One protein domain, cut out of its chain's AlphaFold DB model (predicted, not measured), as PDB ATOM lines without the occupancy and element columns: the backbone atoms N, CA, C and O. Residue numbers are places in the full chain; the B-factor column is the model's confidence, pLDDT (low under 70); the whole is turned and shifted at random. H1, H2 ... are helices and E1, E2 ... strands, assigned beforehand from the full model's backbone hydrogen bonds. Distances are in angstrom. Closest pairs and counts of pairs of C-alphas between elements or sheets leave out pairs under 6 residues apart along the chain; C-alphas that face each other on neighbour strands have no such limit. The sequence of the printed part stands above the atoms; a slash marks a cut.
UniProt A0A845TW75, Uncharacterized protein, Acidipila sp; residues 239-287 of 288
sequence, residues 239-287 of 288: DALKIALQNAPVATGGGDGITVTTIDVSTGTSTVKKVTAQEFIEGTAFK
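What this domain is: This is residues 239 to 287 of the 288 residues of an uncharacterized protein of Acidipila sp (UniProt A0A845TW75). A long two-stranded hairpin, E1 and E2, forms a flat ribbon that makes most of the length, with helix H1 beside its turn end and the short helix H2 at the other end. From H1 the link of residues 248 to 257 arches back along the ribbon to where E1 begins, and after H2 the last residues fold back. The printed part has 49 residues with two named helices and two named strands, in the order H1, E1, E2, H2; the sheet has the order E1 - E2 and is antiparallel. The class is mixed, helices and strands. The whole is only just loose, close to compact, with a radius of gyration of the C-alphas of 11.7 A, and its outline is flat, spanning 33 by 23 by 10 A.

How they stand to each other: H1, residues 239 to 247, comes closest to E2, residues 269 to 275, with the C-alphas of Ala 244 and Thr 269 5.0 A apart. H1 and E1, residues 258 to 264, have their closest C-alphas at Ala 244 and Ile 263, 6.1 A apart. E1 and E2 are a hairpin of antiparallel neighbours, with 158 degrees between their N-to-C directions. The C-alphas of 261 and 272 face each other at 4.5 A. N 258 and O 275 are within hydrogen-bond range at 2.8 A, as are N 264 and O 269 at 2.8 A. H2, residues 277 to 281, follows E2 by a tight link of 1 residue. The closest C-alphas of E1 and H2 are those of Ile 258 and Ala 277, 6.4 A apart. H1 and H2 are apart. In H1 and H2 every O i to N i+4 pair is within hydrogen-bond range.

Where its parts are: H1 begins at C-alpha 239 at (27.457, -11.085, 2.149) and is 12.2 A long from first to last C-alpha. E1 begins at C-alpha 258 at (9.284, -28.114, 12.316) and is 19.3 A long. E2 is also 19.3 A long. H2 has five residues and ends at C-alpha 281 at (7.396, -34.452, 4.276), 6.1 A from its first C-alpha.

The domain as a whole: The two C-alphas farthest apart are those of Asp 239 and Gln 278, at 33.4 A. The printed part has no cut. The link from E1 to E2 is tight, with 4 residues between them; the link from H1 to E1 is short, with 10; no link is long. The mean pLDDT of the printed part is 83.3, and residues 252 to 254 are under 70.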
ATOM      1  N   ASP A 239      27.943 -12.080   1.189       84.12
ATOM      2  CA  ASP A 239      27.457 -11.085   2.149       84.12
ATOM      3  C   ASP A 239      25.950 -11.218   2.387       84.12
ATOM      4  O   ASP A 239      25.499 -11.166   3.534       84.12
ATOM      5  N   ALA A 240      25.164 -11.463   1.338       82.44
ATOM      6  CA  ALA A 240      23.731 -11.692   1.460       82.44
ATOM      7  C   ALA A 240      23.422 -12.933   2.307       82.44
ATOM      8  O   ALA A 240      22.575 -12.879   3.201       82.44
ATOM      9  N   LEU A 241      24.137 -14.039   2.072       82.44
ATOM     10  CA  LEU A 241      24.010 -15.257   2.866       82.44
ATOM     11  C   LEU A 241      24.401 -15.012   4.328       82.44
ATOM     12  O   LEU A 241      23.695 -15.441   5.239       82.44
ATOM     13  N   LYS A 242      25.495 -14.285   4.566       84.88
ATOM     14  CA  LYS A 242      25.936 -13.908   5.912       84.88
ATOM     15  C   LYS A 242      24.882 -13.075   6.641       84.88
ATOM     16  O   LYS A 242      24.563 -13.392   7.786       84.88
ATOM     17  N   ILE A 243      24.320 -12.052   5.993       84.69
ATOM     18  CA  ILE A 243      23.254 -11.213   6.562       84.69
ATOM     19  C   ILE A 243      22.020 -12.068   6.864       84.69
ATOM     20  O   ILE A 243      21.467 -11.985   7.961       84.69
ATOM     21  N   ALA A 244      21.622 -12.942   5.940       83.06
ATOM     22  CA  ALA A 244      20.476 -13.818   6.139       83.06
ATOM     23  C   ALA A 244      20.679 -14.793   7.309       83.06
ATOM     24  O   ALA A 244      19.768 -14.980   8.111       83.06
ATOM     25  N   LEU A 245      21.874 -15.372   7.459       83.81
ATOM     26  CA  LEU A 245      22.208 -16.254   8.581       83.81
ATOM     27  C   LEU A 245      22.268 -15.505   9.918       83.81
ATOM     28  O   LEU A 245      21.850 -16.051  10.935       83.81
ATOM     29  N   GLN A 246      22.750 -14.260   9.932       85.62
ATOM     30  CA  GLN A 246      22.740 -13.415  11.132       85.62
ATOM     31  C   GLN A 246      21.322 -13.010  11.553       85.62
ATOM     32  O   GLN A 246      21.061 -12.848  12.744       85.62
ATOM     33  N   ASN A 247      20.414 -12.865  10.586       81.12
ATOM     34  CA  ASN A 247      19.006 -12.548  10.820       81.12
ATOM     35  C   ASN A 247      18.145 -13.790  11.099       81.12
ATOM     36  O   ASN A 247      17.025 -13.656  11.601       81.12
ATOM     37  N   ALA A 248      18.648 -14.991  10.803       79.38
ATOM     38  CA  ALA A 248      17.963 -16.230  11.120       79.38
ATOM     39  C   ALA A 248      17.868 -16.400  12.654       79.38
ATOM     40  O   ALA A 248      18.857 -16.227  13.371       79.38
ATOM     41  N   PRO A 249      16.688 -16.737  13.201       74.81
ATOM     42  CA  PRO A 249      16.510 -16.882  14.636       74.81
ATOM     43  C   PRO A 249      17.376 -18.025  15.182       74.81
ATOM     44  O   PRO A 249      17.265 -19.171  14.756       74.81
ATOM     45  N   VAL A 250      18.197 -17.707  16.188       72.12
ATOM     46  CA  VAL A 250      19.136 -18.634  16.854       72.12
ATOM     47  C   VAL A 250      18.417 -19.784  17.578       72.12
ATOM     48  O   VAL A 250      19.000 -20.839  17.812       72.12
ATOM     49  N   ALA A 251      17.140 -19.600  17.923       71.81
ATOM     50  CA  ALA A 251      16.319 -20.614  18.566       71.81
ATOM     51  C   ALA A 251      15.043 -20.868  17.761       71.81
ATOM     52  O   ALA A 251      14.268 -19.948  17.486       71.81
ATOM     53  N   THR A 252      14.777 -22.138  17.457       66.00
ATOM     54  CA  THR A 252      13.444 -22.594  17.062       66.00
ATOM     55  C   THR A 252      12.523 -22.347  18.254       66.00
ATOM     56  O   THR A 252      12.620 -23.049  19.261       66.00
ATOM     57  N   GLY A 253      11.700 -21.295  18.205       60.09
ATOM     58  CA  GLY A 253      10.810 -20.947  19.314       60.09
ATOM     59  C   GLY A 253      10.044 -22.181  19.797       60.09
ATOM     60  O   GLY A 253       9.556 -22.958  18.975       60.09
ATOM     61  N   GLY A 254       9.965 -22.390  21.114       66.38
ATOM     62  CA  GLY A 254       9.297 -23.556  21.699       66.38
ATOM     63  C   GLY A 254       7.881 -23.764  21.143       66.38
ATOM     64  O   GLY A 254       7.182 -22.808  20.807       66.38
ATOM     65  N   GLY A 255       7.482 -25.024  20.969       76.62
ATOM     66  CA  GLY A 255       6.154 -25.438  20.499       76.62
ATOM     67  C   GLY A 255       6.214 -26.427  19.337       76.62
ATOM     68  O   GLY A 255       7.183 -26.410  18.578       76.62
ATOM     69  N   ASP A 256       5.167 -27.238  19.203       84.00
ATOM     70  CA  ASP A 256       5.082 -28.335  18.234       84.00
ATOM     71  C   ASP A 256       5.233 -27.858  16.781       84.00
ATOM     72  O   ASP A 256       4.745 -26.791  16.400       84.00
ATOM     73  N   GLY A 257       5.928 -28.662  15.972       87.19
ATOM     74  CA  GLY A 257       6.187 -28.404  14.553       87.19
ATOM     75  C   GLY A 257       7.673 -28.283  14.199       87.19
ATOM     76  O   GLY A 257       8.546 -28.189  15.059       87.19
ATOM     77  N   ILE A 258       7.954 -28.293  12.899       86.81
ATOM     78  CA  ILE A 258       9.284 -28.114  12.316       86.81
ATOM     79  C   ILE A 258       9.447 -26.636  11.965       86.81
ATOM     80  O   ILE A 258       8.571 -26.029  11.354       86.81
ATOM     81  N   THR A 259      10.570 -26.039  12.355       88.62
ATOM     82  CA  THR A 259      10.892 -24.658  11.978       88.62
ATOM     83  C   THR A 259      11.621 -24.677  10.641       88.62
ATOM     84  O   THR A 259      12.686 -25.279  10.533       88.62
ATOM     85  N   VAL A 260      11.062 -24.011   9.634       87.94
ATOM     86  CA  VAL A 260      11.676 -23.857   8.313       87.94
ATOM     87  C   VAL A 260      12.102 -22.409   8.152       87.94
ATOM     88  O   VAL A 260      11.279 -21.498   8.264       87.94
ATOM     89  N   THR A 261      13.396 -22.217   7.898       86.25
ATOM     90  CA  THR A 261      13.978 -20.916   7.564       86.25
ATOM     91  C   THR A 261      14.324 -20.914   6.086       86.25
ATOM     92  O   THR A 261      15.155 -21.704   5.645       86.25
ATOM     93  N   THR A 262      13.690 -20.029   5.327       86.81
ATOM     94  CA  THR A 262      13.999 -19.818   3.913       86.81
ATOM     95  C   THR A 262      14.859 -18.575   3.787       86.81
ATOM     96  O   THR A 262      14.441 -17.494   4.203       86.81
ATOM     97  N   ILE A 263      16.042 -18.731   3.200       82.31
ATOM     98  CA  ILE A 263      16.971 -17.637   2.912       82.31
ATOM     99  C   ILE A 263      16.756 -17.154   1.475       82.31
ATOM    100  O   ILE A 263      16.662 -17.955   0.540       82.31
ATOM    101  N   ASP A 264      16.677 -15.839   1.302       82.12
ATOM    102  CA  ASP A 264      16.718 -15.174   0.007       82.12
ATOM    103  C   ASP A 264      18.049 -14.435  -0.150       82.12
ATOM    104  O   ASP A 264      18.232 -13.316   0.329       82.12
ATOM    105  N   VAL A 265      18.985 -15.077  -0.850       75.38
ATOM    106  CA  VAL A 265      20.316 -14.526  -1.140       75.38
ATOM    107  C   VAL A 265      20.280 -13.314  -2.074       75.38
ATOM    108  O   VAL A 265      21.251 -12.575  -2.131       75.38
ATOM    109  N   SER A 266      19.178 -13.061  -2.788       73.31
ATOM    110  CA  SER A 266      19.074 -11.868  -3.641       73.31
ATOM    111  C   SER A 266      18.797 -10.594  -2.841       73.31
ATOM    112  O   SER A 266      19.146  -9.498  -3.274       73.31
ATOM    113  N   THR A 267      18.189 -10.736  -1.661       79.69
ATOM    114  CA  THR A 267      17.816  -9.622  -0.777       79.69
ATOM    115  C   THR A 267      18.547  -9.650   0.565       79.69
ATOM    116  O   THR A 267      18.427  -8.709   1.347       79.69
ATOM    117  N   GLY A 268      19.283 -10.726   0.862       76.69
ATOM    118  CA  GLY A 268      19.892 -10.970   2.171       76.69
ATOM    119  C   GLY A 268      18.865 -11.184   3.288       76.69
ATOM    120  O   GLY A 268      19.188 -11.032   4.466       76.69
ATOM    121  N   THR A 269      17.611 -11.495   2.949       83.69
ATOM    122  CA  THR A 269      16.537 -11.673   3.934       83.69
ATOM    123  C   THR A 269      16.316 -13.146   4.270       83.69
ATOM    124  O   THR A 269      16.679 -14.051   3.517       83.69
ATOM    125  N   SER A 270      15.706 -13.402   5.426       85.38
ATOM    126  CA  SER A 270      15.260 -14.736   5.826       85.38
ATOM    127  C   SER A 270      13.814 -14.686   6.294       85.38
ATOM    128  O   SER A 270      13.431 -13.780   7.034       85.38
ATOM    129  N   THR A 271      13.026 -15.686   5.923       88.31
ATOM    130  CA  THR A 271      11.672 -15.888   6.452       88.31
ATOM    131  C   THR A 271      11.645 -17.151   7.288       88.31
ATOM    132  O   THR A 271      12.263 -18.151   6.928       88.31
ATOM    133  N   VAL A 272      10.938 -17.111   8.416       86.62
ATOM    134  CA  VAL A 272      10.805 -18.261   9.312       86.62
ATOM    135  C   VAL A 272       9.340 -18.588   9.487       86.62
ATOM    136  O   VAL A 272       8.538 -17.719   9.829       86.62
ATOM    137  N   LYS A 273       8.994 -19.855   9.279       90.12
ATOM    138  CA  LYS A 273       7.657 -20.378   9.551       90.12
ATOM    139  C   LYS A 273       7.739 -21.713  10.276       90.12
ATOM    140  O   LYS A 273       8.670 -22.491  10.070       90.12
ATOM    141  N   LYS A 274       6.748 -21.979  11.124       90.44
ATOM    142  CA  LYS A 274       6.510 -23.322  11.653       90.44
ATOM    143  C   LYS A 274       5.616 -24.079  10.686       90.44
ATOM    144  O   LYS A 274       4.618 -23.533  10.230       90.44
ATOM    145  N   VAL A 275       5.983 -25.318  10.403       92.31
ATOM    146  CA  VAL A 275       5.211 -26.243   9.574       92.31
ATOM    147  C   VAL A 275       4.995 -27.544  10.332       92.31
ATOM    148  O   VAL A 275       5.754 -27.903  11.235       92.31
ATOM    149  N   THR A 276       3.945 -28.265   9.981       93.06
ATOM    150  CA  THR A 276       3.716 -29.622  10.471       93.06
ATOM    151  C   THR A 276       4.741 -30.593   9.878       93.06
ATOM    152  O   THR A 276       5.357 -30.329   8.843       93.06
ATOM    153  N   ALA A 277       4.911 -31.756  10.513       90.50
ATOM    154  CA  ALA A 277       5.729 -32.827   9.944       90.50
ATOM    155  C   ALA A 277       5.221 -33.250   8.555       90.50
ATOM    156  O   ALA A 277       6.026 -33.486   7.661       90.50
ATOM    157  N   GLN A 278       3.898 -33.275   8.357       93.19
ATOM    158  CA  GLN A 278       3.288 -33.643   7.081       93.19
ATOM    159  C   GLN A 278       3.620 -32.631   5.974       93.19
ATOM    160  O   GLN A 278       4.067 -33.036   4.909       93.19
ATOM    161  N   GLU A 279       3.499 -31.325   6.236       92.62
ATOM    162  CA  GLU A 279       3.852 -30.279   5.258       92.62
ATOM    163  C   GLU A 279       5.341 -30.295   4.881       92.62
ATOM    164  O   GLU A 279       5.711 -29.996   3.743       92.62
ATOM    165  N   PHE A 280       6.210 -30.643   5.833       90.25
ATOM    166  CA  PHE A 280       7.634 -30.818   5.570       90.25
ATOM    167  C   PHE A 280       7.896 -32.051   4.694       90.25
ATOM    168  O   PHE A 280       8.622 -31.953   3.709       90.25
ATOM    169  N   ILE A 281       7.269 -33.188   5.020       87.25
ATOM    170  CA  ILE A 281       7.396 -34.452   4.276       87.25
ATOM    171  C   ILE A 281       6.861 -34.313   2.845       87.25
ATOM    172  O   ILE A 281       7.475 -34.811   1.908       87.25
ATOM    173  N   GLU A 282       5.745 -33.610   2.656       91.56
ATOM    174  CA  GLU A 282       5.136 -33.369   1.340       91.56
ATOM    175  C   GLU A 282       5.843 -32.264   0.537       91.56
ATOM    176  O   GLU A 282       5.468 -31.978  -0.601       91.56
ATOM    177  N   GLY A 283       6.835 -31.589   1.130       87.75
ATOM    178  CA  GLY A 283       7.575 -30.490   0.512       87.75
ATOM    179  C   GLY A 283       6.759 -29.208   0.299       87.75
ATOM    180  O   GLY A 283       7.269 -28.225  -0.244       87.75
ATOM    181  N   THR A 284       5.503 -29.161   0.749       91.56
ATOM    182  CA  THR A 284       4.655 -27.959   0.682       91.56
ATOM    183  C   THR A 284       5.218 -26.829   1.543       91.56
ATOM    184  O   THR A 284       5.032 -25.655   1.220       91.56
ATOM    185  N   ALA A 285       6.018 -27.168   2.558       85.81
ATOM    186  CA  ALA A 285       6.784 -26.223   3.357       85.81
ATOM    187  C   ALA A 285       7.769 -25.353   2.546       85.81
ATOM    188  O   ALA A 285       8.073 -24.244   2.983       85.81
ATOM    189  N   PHE A 286       8.235 -25.790   1.372       82.69
ATOM    190  CA  PHE A 286       9.276 -25.088   0.602       82.69
ATOM    191  C   PHE A 286       8.756 -24.309  -0.610       82.69
ATOM    192  O   PHE A 286       9.529 -23.609  -1.262       82.69
ATOM    193  N   LYS A 287       7.456 -24.400  -0.917       81.56
ATOM    194  CA  LYS A 287       6.848 -23.627  -2.008       81.56
ATOM    195  C   LYS A 287       6.879 -22.134  -1.640       81.56
ATOM    196  O   LYS A 287       6.393 -21.767  -0.565       81.56
TER     197      LYS A 287